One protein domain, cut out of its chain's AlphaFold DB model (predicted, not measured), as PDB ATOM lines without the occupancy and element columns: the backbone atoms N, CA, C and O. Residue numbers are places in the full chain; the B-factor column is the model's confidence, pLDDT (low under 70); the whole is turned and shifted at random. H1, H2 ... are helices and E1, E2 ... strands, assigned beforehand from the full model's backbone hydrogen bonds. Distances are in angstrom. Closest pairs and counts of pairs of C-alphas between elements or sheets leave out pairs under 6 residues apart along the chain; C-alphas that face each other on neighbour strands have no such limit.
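What this domain is: This is residues 2 to 86 of the 86 residues of an uncharacterized protein of Oceanispirochaeta sp. M1 (UniProt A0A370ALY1). A small antiparallel hairpin, E1 and E2, forms one end of a long model, joined by a stretched link to a head of three helices at the other. In the head, H1 and H2 form a helical hairpin and H3 is near H1. The 85 printed residues run H1, H2, H3, E1, E2; the class is mixed, with 39 residues, under half, in named elements. The whole is loose, radius of gyration of the C-alphas 15.5 A, spanning 49 by 31 by 22 A.

How they stand to each other: E1, residues 68 to 71, and E2, residues 77 to 80, are antiparallel at 165 degrees; N 70 and O 78 are within hydrogen-bond range at 2.8 A. H1, residues 9 to 18, touches H2, residues 25 to 35, at a steep tilt of 42 degrees, opposite ways; their closest C-alphas, of Lys 13 and Glu 26, are 5.2 A apart. H3, residues 49 to 58, is apart from H2. Residues 2 to 3 pair with 59 to 60, parallel. Every O i to N i+4 pair is within range in H1 and H2, 5 of 6 in H3.

Where its parts are: H1, 14.1 A long, begins at C-alpha 9 (67.375, 93.253, 53.004). H2 measures 15.0 A, H3 15.1 A, E1 and E2 10.2 A each; E2 ends at C-alpha 80 (70.197, 83.491, 79.769).

The domain as a whole: The farthest C-alphas, Gly 20 and Lys 73, are 50.9 A apart. The printed part has no cut; the link H2 to H3 is long. Residues 85 to 86 have pLDDT under 70.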
ATOM      1  N   GLU A   2      73.082  78.047  56.328       92.81
ATOM      2  CA  GLU A   2      73.324  79.458  56.645       92.81
ATOM      3  C   GLU A   2      72.141  80.070  57.408       92.81
ATOM      4  O   GLU A   2      70.985  79.771  57.116       92.81
ATOM      5  N   THR A   3      72.402  81.004  58.322       94.81
ATOM      6  CA  THR A   3      71.353  81.665  59.113       94.81
ATOM      7  C   THR A   3      70.718  82.844  58.372       94.81
ATOM      8  O   THR A   3      71.417  83.711  57.841       94.81
ATOM      9  N   LEU A   4      69.384  82.917  58.360       95.44
ATOM     10  CA  LEU A   4      68.627  84.028  57.770       95.44
ATOM     11  C   LEU A   4      68.553  85.249  58.690       95.44
ATOM     12  O   LEU A   4      68.643  86.377  58.199       95.44
ATOM     13  N   PHE A   5      68.405  85.050  60.004       93.38
ATOM     14  CA  PHE A   5      68.479  86.163  60.949       93.38
ATOM     15  C   PHE A   5      69.854  86.832  60.903       93.38
ATOM     16  O   PHE A   5      70.886  86.184  60.740       93.38
ATOM     17  N   GLY A   6      69.853  88.159  61.013       93.31
ATOM     18  CA  GLY A   6      71.047  88.994  60.882       93.31
ATOM     19  C   GLY A   6      71.358  89.413  59.443       93.31
ATOM     20  O   GLY A   6      72.092  90.380  59.244       93.31
ATOM     21  N   LYS A   7      70.767  88.769  58.421       95.50
ATOM     22  CA  LYS A   7      70.901  89.229  57.032       95.50
ATOM     23  C   LYS A   7      70.080  90.507  56.805       95.50
ATOM     24  O   LYS A   7      68.895  90.583  57.131       95.50
ATOM     25  N   THR A   8      70.705  91.507  56.191       96.25
ATOM     26  CA  THR A   8      70.056  92.735  55.707       96.25
ATOM     27  C   THR A   8      69.145  92.450  54.513       96.25
ATOM     28  O   THR A   8      69.298  91.438  53.827       96.25
ATOM     29  N   LEU A   9      68.245  93.381  54.180       95.62
ATOM     30  CA  LEU A   9      67.375  93.253  53.004       95.62
ATOM     31  C   LEU A   9      68.167  93.010  51.705       95.62
ATOM     32  O   LEU A   9      67.780  92.179  50.888       95.62
ATOM     33  N   THR A  10      69.311  93.677  51.533       96.81
ATOM     34  CA  THR A  10      70.194  93.477  50.374       96.81
ATOM     35  C   THR A  10      70.769  92.060  50.330       96.81
ATOM     36  O   THR A  10      70.872  91.469  49.255       96.81
ATOM     37  N   GLN A  11      71.128  91.488  51.481       97.25
ATOM     38  CA  GLN A  11      71.593  90.102  51.562       97.25
ATOM     39  C   GLN A  11      70.450  89.113  51.301       97.25
ATOM     40  O   GLN A  11      70.647  88.164  50.551       97.25
ATOM     41  N   LEU A  12      69.246  89.364  51.823       96.94
ATOM     42  CA  LEU A  12      68.062  88.546  51.529       96.94
ATOM     43  C   LEU A  12      67.706  88.573  50.039       96.94
ATOM     44  O   LEU A  12      67.387  87.535  49.468       96.94
ATOM     45  N   LYS A  13      67.851  89.723  49.372       97.00
ATOM     46  CA  LYS A  13      67.690  89.816  47.917       97.00
ATOM     47  C   LYS A  13      68.666  88.897  47.180       97.00
ATOM     48  O   LYS A  13      68.258  88.197  46.260       97.00
ATOM     49  N   LYS A  14      69.934  88.848  47.607       97.00
ATOM     50  CA  LYS A  14      70.931  87.923  47.040       97.00
ATOM     51  C   LYS A  14      70.548  86.461  47.273       97.00
ATOM     52  O   LYS A  14      70.676  85.672  46.344       97.00
ATOM     53  N   VAL A  15      70.047  86.113  48.462       96.25
ATOM     54  CA  VAL A  15      69.554  84.756  48.773       96.25
ATOM     55  C   VAL A  15      68.439  84.361  47.804       96.25
ATOM     56  O   VAL A  15      68.537  83.345  47.123       96.25
ATOM     57  N   VAL A  16      67.422  85.214  47.675       95.88
ATOM     58  CA  VAL A  16      66.275  85.006  46.781       95.88
ATOM     59  C   VAL A  16      66.721  84.859  45.326       95.88
ATOM     60  O   VAL A  16      66.303  83.918  44.659       95.88
ATOM     61  N   SER A  17      67.611  85.731  44.841       95.81
ATOM     62  CA  SER A  17      68.150  85.632  43.479       95.81
ATOM     63  C   SER A  17      68.970  84.357  43.254       95.81
ATOM     64  O   SER A  17      68.840  83.742  42.202       95.81
ATOM     65  N   THR A  18      69.770  83.935  44.236       95.44
ATOM     66  CA  THR A  18      70.595  82.714  44.149       95.44
ATOM     67  C   THR A  18      69.733  81.454  44.076       95.44
ATOM     68  O   THR A  18      70.056  80.530  43.340       95.44
ATOM     69  N   LEU A  19      68.602  81.440  44.784       95.00
ATOM     70  CA  LEU A  19      67.643  80.333  44.773       95.00
ATOM     71  C   LEU A  19      66.648  80.389  43.595       95.00
ATOM     72  O   LEU A  19      65.737  79.561  43.516       95.00
ATOM     73  N   GLY A  20      66.773  81.374  42.696       95.06
ATOM     74  CA  GLY A  20      65.847  81.563  41.574       95.06
ATOM     75  C   GLY A  20      64.417  81.910  42.006       95.06
ATOM     76  O   GLY A  20      63.460  81.613  41.292       95.06
ATOM     77  N   LEU A  21      64.252  82.503  43.191       94.00
ATOM     78  CA  LEU A  21      62.961  82.912  43.737       94.00
ATOM     79  C   LEU A  21      62.568  84.312  43.242       94.00
ATOM     80  O   LEU A  21      63.390  85.103  42.770       94.00
ATOM     81  N   LYS A  22      61.278  84.640  43.351       93.56
ATOM     82  CA  LYS A  22      60.743  85.913  42.848       93.56
ATOM     83  C   LYS A  22      61.247  87.114  43.678       93.56
ATOM     84  O   LYS A  22      61.199  87.031  44.902       93.56
ATOM     85  N   PRO A  23      61.593  88.268  43.068       90.12
ATOM     86  CA  PRO A  23      62.163  89.442  43.759       90.12
ATOM     87  C   PRO A  23      61.215  90.229  44.684       90.12
ATOM     88  O   PRO A  23      61.421  91.411  44.923       90.12
ATOM     89  N   TYR A  24      60.103  89.657  45.125       92.94
ATOM     90  CA  TYR A  24      59.315  90.227  46.224       92.94
ATOM     91  C   TYR A  24      59.418  89.369  47.486       92.94
ATOM     92  O   TYR A  24      59.031  89.811  48.572       92.94
ATOM     93  N   VAL A  25      59.948  88.148  47.347       95.56
ATOM     94  CA  VAL A  25      60.123  87.188  48.432       95.56
ATOM     95  C   VAL A  25      61.070  87.754  49.485       95.56
ATOM     96  O   VAL A  25      60.827  87.548  50.668       95.56
ATOM     97  N   GLU A  26      62.072  88.561  49.122       95.44
ATOM     98  CA  GLU A  26      63.008  89.126  50.100       95.44
ATOM     99  C   GLU A  26      62.322  90.077  51.086       95.44
ATOM    100  O   GLU A  26      62.670  90.103  52.266       95.44
ATOM    101  N   LYS A  27      61.305  90.823  50.630       96.19
ATOM    102  CA  LYS A  27      60.521  91.717  51.495       96.19
ATOM    103  C   LYS A  27      59.597  90.922  52.410       96.19
ATOM    104  O   LYS A  27      59.437  91.278  53.576       96.19
ATOM    105  N   GLN A  28      59.013  89.839  51.894       96.12
ATOM    106  CA  GLN A  28      58.197  88.924  52.688       96.12
ATOM    107  C   GLN A  28      59.047  88.262  53.778       96.12
ATOM    108  O   GLN A  28      58.680  88.334  54.947       96.12
ATOM    109  N   MET A  29      60.211  87.711  53.417       96.12
ATOM    110  CA  MET A  29      61.176  87.142  54.363       96.12
ATOM    111  C   MET A  29      61.573  88.161  55.432       96.12
ATOM    112  O   MET A  29      61.504  87.850  56.615       96.12
ATOM    113  N   ALA A  30      61.928  89.391  55.045       96.06
ATOM    114  CA  ALA A  30      62.310  90.432  56.000       96.06
ATOM    115  C   ALA A  30      61.186  90.757  57.003       96.06
ATOM    116  O   ALA A  30      61.458  90.898  58.193       96.06
ATOM    117  N   SER A  31      59.929  90.843  56.549       95.75
ATOM    118  CA  SER A  31      58.780  91.039  57.445       95.75
ATOM    119  C   SER A  31      58.624  89.869  58.419       95.75
ATOM    120  O   SER A  31      58.445  90.084  59.615       95.75
ATOM    121  N   TRP A  32      58.758  88.629  57.947       96.06
ATOM    122  CA  TRP A  32      58.661  87.459  58.817       96.06
ATOM    123  C   TRP A  32      59.773  87.402  59.861       96.06
ATOM    124  O   TRP A  32      59.477  87.278  61.049       96.06
ATOM    125  N   LEU A  33      61.023  87.563  59.429       94.69
ATOM    126  CA  LEU A  33      62.191  87.523  60.304       94.69
ATOM    127  C   LEU A  33      62.113  88.637  61.359       94.69
ATOM    128  O   LEU A  33      62.202  88.374  62.549       94.69
ATOM    129  N   TYR A  34      61.872  89.885  60.963       93.75
ATOM    130  CA  TYR A  34      62.068  91.011  61.883       93.75
ATOM    131  C   TYR A  34      60.793  91.565  62.526       93.75
ATOM    132  O   TYR A  34      60.897  92.355  63.458       93.75
ATOM    133  N   GLN A  35      59.598  91.181  62.061       93.00
ATOM    134  CA  GLN A  35      58.333  91.727  62.584       93.00
ATOM    135  C   GLN A  35      57.410  90.672  63.194       93.00
ATOM    136  O   GLN A  35      56.548  91.028  63.993       93.00
ATOM    137  N   LYS A  36      57.540  89.396  62.812       91.12
ATOM    138  CA  LYS A  36      56.562  88.355  63.173       91.12
ATOM    139  C   LYS A  36      57.072  87.330  64.184       91.12
ATOM    140  O   LYS A  36      56.278  86.517  64.636       91.12
ATOM    141  N   GLY A  37      58.349  87.393  64.567       86.38
ATOM    142  CA  GLY A  37      58.903  86.566  65.646       86.38
ATOM    143  C   GLY A  37      58.866  85.064  65.359       86.38
ATOM    144  O   GLY A  37      58.644  84.282  66.278       86.38
ATOM    145  N   ILE A  38      59.049  84.670  64.096       93.25
ATOM    146  CA  ILE A  38      59.017  83.259  63.695       93.25
ATOM    147  C   ILE A  38      60.213  82.471  64.219       93.25
ATOM    148  O   ILE A  38      61.309  82.998  64.415       93.25
ATOM    149  N   THR A  39      59.995  81.173  64.349       91.94
ATOM    150  CA  THR A  39      60.972  80.167  64.767       91.94
ATOM    151  C   THR A  39      61.307  79.170  63.654       91.94
ATOM    152  O   THR A  39      62.383  78.577  63.689       91.94
ATOM    153  N   SER A  40      60.456  79.038  62.627       93.94
ATOM    154  CA  SER A  40      60.700  78.218  61.431       93.94
ATOM    155  C   SER A  40      60.384  78.955  60.122       93.94
ATOM    156  O   SER A  40      59.517  79.826  60.057       93.94
ATOM    157  N   ILE A  41      61.055  78.549  59.037       95.38
ATOM    158  CA  ILE A  41      60.746  78.968  57.659       95.38
ATOM    159  C   ILE A  41      59.323  78.533  57.253       95.38
ATOM    160  O   ILE A  41      58.675  79.228  56.468       95.38
ATOM    161  N   ASP A  42      58.801  77.440  57.823       95.50
ATOM    162  CA  ASP A  42      57.439  76.944  57.562       95.50
ATOM    163  C   ASP A  42      56.348  77.963  57.896       95.50
ATOM    164  O   ASP A  42      55.305  78.004  57.242       95.50
ATOM    165  N   GLU A  43      56.610  78.831  58.872       96.06
ATOM    166  CA  GLU A  43      55.664  79.848  59.330       96.06
ATOM    167  C   GLU A  43      55.447  80.959  58.294       96.06
ATOM    168  O   GLU A  43      54.467  81.698  58.381       96.06
ATOM    169  N   MET A  44      56.306  81.065  57.271       95.81
ATOM    170  CA  MET A  44      56.181  82.045  56.189       95.81
ATOM    171  C   MET A  44      55.050  81.670  55.214       95.81
ATOM    172  O   MET A  44      55.275  81.324  54.051       95.81
ATOM    173  N   THR A  45      53.801  81.728  55.676       94.50
ATOM    174  CA  THR A  45      52.606  81.243  54.955       94.50
ATOM    175  C   THR A  45      52.293  82.002  53.666       94.50
ATOM    176  O   THR A  45      51.621  81.468  52.789       94.50
ATOM    177  N   ASN A  46      52.818  83.221  53.505       93.38
ATOM    178  CA  ASN A  46      52.701  84.005  52.270       93.38
ATOM    179  C   ASN A  46      53.742  83.640  51.189       93.38
ATOM    180  O   ASN A  46      53.702  84.210  50.097       93.38
ATOM    181  N   LEU A  47      54.666  82.720  51.484       95.00
ATOM    182  CA  LEU A  47      55.538  82.085  50.500       95.00
ATOM    183  C   LEU A  47      54.860  80.832  49.937       95.00
ATOM    184  O   LEU A  47      54.023  80.208  50.590       95.00
ATOM    185  N   THR A  48      55.219  80.432  48.719       94.81
ATOM    186  CA  THR A  48      54.768  79.136  48.194       94.81
ATOM    187  C   THR A  48      55.467  77.997  48.935       94.81
ATOM    188  O   THR A  48      56.559  78.184  49.475       94.81
ATOM    189  N   LEU A  49      54.860  76.805  48.935       94.56
ATOM    190  CA  LEU A  49      55.477  75.609  49.517       94.56
ATOM    191  C   LEU A  49      56.865  75.349  48.915       94.56
ATOM    192  O   LEU A  49      57.827  75.178  49.653       94.56
ATOM    193  N   GLU A  50      56.976  75.443  47.589       94.12
ATOM    194  CA  GLU A  50      58.242  75.299  46.862       94.12
ATOM    195  C   GLU A  50      59.303  76.312  47.327       94.12
ATOM    196  O   GLU A  50      60.468  75.960  47.500       94.12
ATOM    197  N   SER A  51      58.914  77.570  47.576       94.94
ATOM    198  CA  SER A  51      59.854  78.602  48.039       94.94
ATOM    199  C   SER A  51      60.382  78.288  49.439       94.94
ATOM    200  O   SER A  51      61.568  78.476  49.701       94.94
ATOM    201  N   ARG A  52      59.510  77.803  50.336       96.12
ATOM    202  CA  ARG A  52      59.903  77.395  51.692       96.12
ATOM    203  C   ARG A  52      60.827  76.183  51.669       96.12
ATOM    204  O   ARG A  52      61.847  76.216  52.343       96.12
ATOM    205  N   GLN A  53      60.522  75.188  50.840       95.56
ATOM    206  CA  GLN A  53      61.359  73.999  50.671       95.56
ATOM    207  C   GLN A  53      62.756  74.364  50.154       95.56
ATOM    208  O   GLN A  53      63.746  74.029  50.793       95.56
ATOM    209  N   LYS A  54      62.847  75.167  49.082       95.19
ATOM    210  CA  LYS A  54      64.136  75.659  48.558       95.19
ATOM    211  C   LYS A  54      64.942  76.437  49.595       95.19
ATOM    212  O   LYS A  54      66.162  76.332  49.637       95.19
ATOM    213  N   LEU A  55      64.279  77.246  50.422       95.44
ATOM    214  CA  LEU A  55      64.949  77.957  51.510       95.44
ATOM    215  C   LEU A  55      65.482  76.981  52.564       95.44
ATOM    216  O   LEU A  55      66.635  77.107  52.960       95.44
ATOM    217  N   GLN A  56      64.676  76.001  52.970       95.94
ATOM    218  CA  GLN A  56      65.037  74.986  53.963       95.94
ATOM    219  C   GLN A  56      66.149  74.038  53.508       95.94
ATOM    220  O   GLN A  56      66.763  73.407  54.352       95.94
ATOM    221  N   GLU A  57      66.446  73.920  52.215       95.62
ATOM    222  CA  GLU A  57      67.580  73.107  51.753       95.62
ATOM    223  C   GLU A  57      68.938  73.704  52.163       95.62
ATOM    224  O   GLU A  57      69.880  72.970  52.465       95.62
ATOM    225  N   TYR A  58      69.046  75.035  52.200       95.31
ATOM    226  CA  TYR A  58      70.331  75.729  52.374       95.31
ATOM    227  C   TYR A  58      70.375  76.620  53.616       95.31
ATOM    228  O   TYR A  58      71.458  76.886  54.152       95.31
ATOM    229  N   TYR A  59      69.216  77.068  54.092       96.19
ATOM    230  CA  TYR A  59      69.095  78.086  55.121       96.19
ATOM    231  C   TYR A  59      68.264  77.625  56.311       96.19
ATOM    232  O   TYR A  59      67.342  76.822  56.201       96.19
ATOM    233  N   GLU A  60      68.568  78.222  57.453       95.00
ATOM    234  CA  GLU A  60      67.818  78.089  58.694       95.00
ATOM    235  C   GLU A  60      67.515  79.470  59.282       95.00
ATOM    236  O   GLU A  60      68.086  80.485  58.877       95.00
ATOM    237  N   ILE A  61      66.612  79.535  60.260       93.88
ATOM    238  CA  ILE A  61      66.276  80.795  60.932       93.88
ATOM    239  C   ILE A  61      67.482  81.326  61.720       93.88
ATOM    240  O   ILE A  61      67.828  82.497  61.573       93.88
ATOM    241  N   GLY A  62      68.165  80.470  62.486       89.62
ATOM    242  CA  GLY A  62      69.343  80.852  63.276       89.62
ATOM    243  C   GLY A  62      69.022  81.536  64.610       89.62
ATOM    244  O   GLY A  62      69.900  82.158  65.203       89.62
ATOM    245  N   LEU A  63      67.778  81.440  65.090       88.19
ATOM    246  CA  LEU A  63      67.410  81.846  66.447       88.19
ATOM    247  C   LEU A  63      67.497  80.655  67.396       88.19
ATOM    248  O   LEU A  63      67.049  79.559  67.074       88.19
ATOM    249  N   THR A  64      68.029  80.897  68.591       86.81
ATOM    250  CA  THR A  64      68.053  79.919  69.684       86.81
ATOM    251  C   THR A  64      67.217  80.460  70.840       86.81
ATOM    252  O   THR A  64      67.381  81.632  71.189       86.81
ATOM    253  N   PRO A  65      66.320  79.662  71.443       86.69
ATOM    254  CA  PRO A  65      65.581  80.096  72.620       86.69
ATOM    255  C   PRO A  65      66.526  80.317  73.816       86.69
ATOM    256  O   PRO A  65      67.586  79.691  73.899       86.69
ATOM    257  N   PRO A  66      66.158  81.185  74.771       91.06
ATOM    258  CA  PRO A  66      66.922  81.330  76.000       91.06
ATOM    259  C   PRO A  66      66.897  80.022  76.804       91.06
ATOM    260  O   PRO A  66      65.858  79.379  76.934       91.06
ATOM    261  N   VAL A  67      68.032  79.668  77.406       93.00
ATOM    262  CA  VAL A  67      68.177  78.543  78.347       93.00
ATOM    263  C   VAL A  67      67.348  78.785  79.607       93.00
ATOM    264  O   VAL A  67      66.797  77.858  80.194       93.00
ATOM    265  N   LYS A  68      67.269  80.045  80.041       92.62
ATOM    266  CA  LYS A  68      66.494  80.451  81.213       92.62
ATOM    267  C   LYS A  68      65.913  81.842  81.005       92.62
ATOM    268  O   LYS A  68      66.598  82.728  80.496       92.62
ATOM    269  N   ALA A  69      64.676  82.041  81.442       94.06
ATOM    270  CA  ALA A  69      64.043  83.348  81.546       94.06
ATOM    271  C   ALA A  69      63.610  83.578  83.001       94.06
ATOM    272  O   ALA A  69      62.953  82.725  83.594       94.06
ATOM    273  N   GLU A  70      63.988  84.714  83.579       94.56
ATOM    274  CA  GLU A  70      63.625  85.119  84.939       94.56
ATOM    275  C   GLU A  70      62.879  86.451  84.896       94.56
ATOM    276  O   GLU A  70      63.262  87.355  84.154       94.56
ATOM    277  N   ILE A  71      61.812  86.570  85.688       94.12
ATOM    278  CA  ILE A  71      60.981  87.775  85.776       94.12
ATOM    279  C   ILE A  71      61.020  88.262  87.226       94.12
ATOM    280  O   ILE A  71      60.639  87.524  88.136       94.12
ATOM    281  N   SER A  72      61.509  89.478  87.455       94.06
ATOM    282  CA  SER A  72      61.526  90.112  88.779       94.06
ATOM    283  C   SER A  72      60.176  90.744  89.122       94.06
ATOM    284  O   SER A  72      59.299  90.918  88.277       94.06
ATOM    285  N   LYS A  73      60.009  91.121  90.396       92.19
ATOM    286  CA  LYS A  73      58.767  91.721  90.914       92.19
ATOM    287  C   LYS A  73      58.398  93.057  90.256       92.19
ATOM    288  O   LYS A  73      57.222  93.391  90.214       92.19
ATOM    289  N   ASP A  74      59.378  93.804  89.755       93.81
ATOM    290  CA  ASP A  74      59.192  95.078  89.046       93.81
ATOM    291  C   ASP A  74      58.917  94.910  87.536       93.81
ATOM    292  O   ASP A  74      58.767  95.896  86.820       93.81
ATOM    293  N   GLY A  75      58.838  93.666  87.047       91.88
ATOM    294  CA  GLY A  75      58.568  93.345  85.647       91.88
ATOM    295  C   GLY A  75      59.810  93.231  84.758       91.88
ATOM    296  O   GLY A  75      59.666  92.885  83.581       91.88
ATOM    297  N   THR A  76      61.020  93.455  85.285       94.62
ATOM    298  CA  THR A  76      62.259  93.248  84.520       94.62
ATOM    299  C   THR A  76      62.407  91.773  84.122       94.62
ATOM    300  O   THR A  76      62.255  90.867  84.944       94.62
ATOM    301  N   LYS A  77      62.711  91.517  82.841       94.81
ATOM    302  CA  LYS A  77      62.953  90.168  82.302       94.81
ATOM    303  C   LYS A  77      64.437  89.965  82.019       94.81
ATOM    304  O   LYS A  77      65.028  90.720  81.250       94.81
ATOM    305  N   LYS A  78      65.025  88.918  82.596       94.44
ATOM    306  CA  LYS A  78      66.410  88.500  82.361       94.44
ATOM    307  C   LYS A  78      66.420  87.195  81.576       94.44
ATOM    308  O   LYS A  78      65.769  86.233  81.972       94.44
ATOM    309  N   TYR A  79      67.175  87.162  80.484       94.06
ATOM    310  CA  TYR A  79      67.312  85.983  79.635       94.06
ATOM    311  C   TYR A  79      68.754  85.485  79.655       94.06
ATOM    312  O   TYR A  79      69.685  86.259  79.437       94.06
ATOM    313  N   LEU A  80      68.930  84.193  79.911       93.25
ATOM    314  CA  LEU A  80      70.197  83.491  79.769       93.25
ATOM    315  C   LEU A  80      70.207  82.813  78.404       93.25
ATOM    316  O   LEU A  80      69.413  81.905  78.168       93.25
ATOM    317  N   TYR A  81      71.104  83.236  77.526       91.25
ATOM    318  CA  TYR A  81      71.350  82.569  76.253       91.25
ATOM    319  C   TYR A  81      72.656  81.796  76.332       91.25
ATOM    320  O   TYR A  81      73.635  82.276  76.904       91.25
ATOM    321  N   HIS A  82      72.668  80.609  75.736       87.62
ATOM    322  CA  HIS A  82      73.915  79.926  75.445       87.62
ATOM    323  C   HIS A  82      74.521  80.579  74.205       87.62
ATOM    324  O   HIS A  82      73.883  80.621  73.153       87.62
ATOM    325  N   ILE A  83      75.721  81.136  74.343       84.19
ATOM    326  CA  ILE A  83      76.486  81.638  73.208       84.19
ATOM    327  C   ILE A  83      77.452  80.539  72.780       84.19
ATOM    328  O   ILE A  83      78.240  80.058  73.586       84.19
ATOM    329  N   ASN A  84      77.390  80.130  71.515       71.00
ATOM    330  CA  ASN A  84      78.365  79.203  70.948       71.00
ATOM    331  C   ASN A  84      79.663  79.981  70.676       71.00
ATOM    332  O   ASN A  84      79.925  80.399  69.550       71.00
ATOM    333  N   GLY A  85      80.423  80.255  71.732       60.84
ATOM    334  CA  GLY A  85      81.678  80.995  71.694       60.84
ATOM    335  C   GLY A  85      82.704  80.347  72.617       60.84
ATOM    336  O   GLY A  85      82.896  80.848  73.718       60.84
ATOM    337  N   GLN A  86      83.342  79.285  72.102       38.03
ATOM    338  CA  GLN A  86      84.392  78.438  72.706       38.03
ATOM    339  C   GLN A  86      83.987  77.546  73.885       38.03
ATOM    340  O   GLN A  86      83.433  78.045  74.884       38.03
TER     341      GLN A  86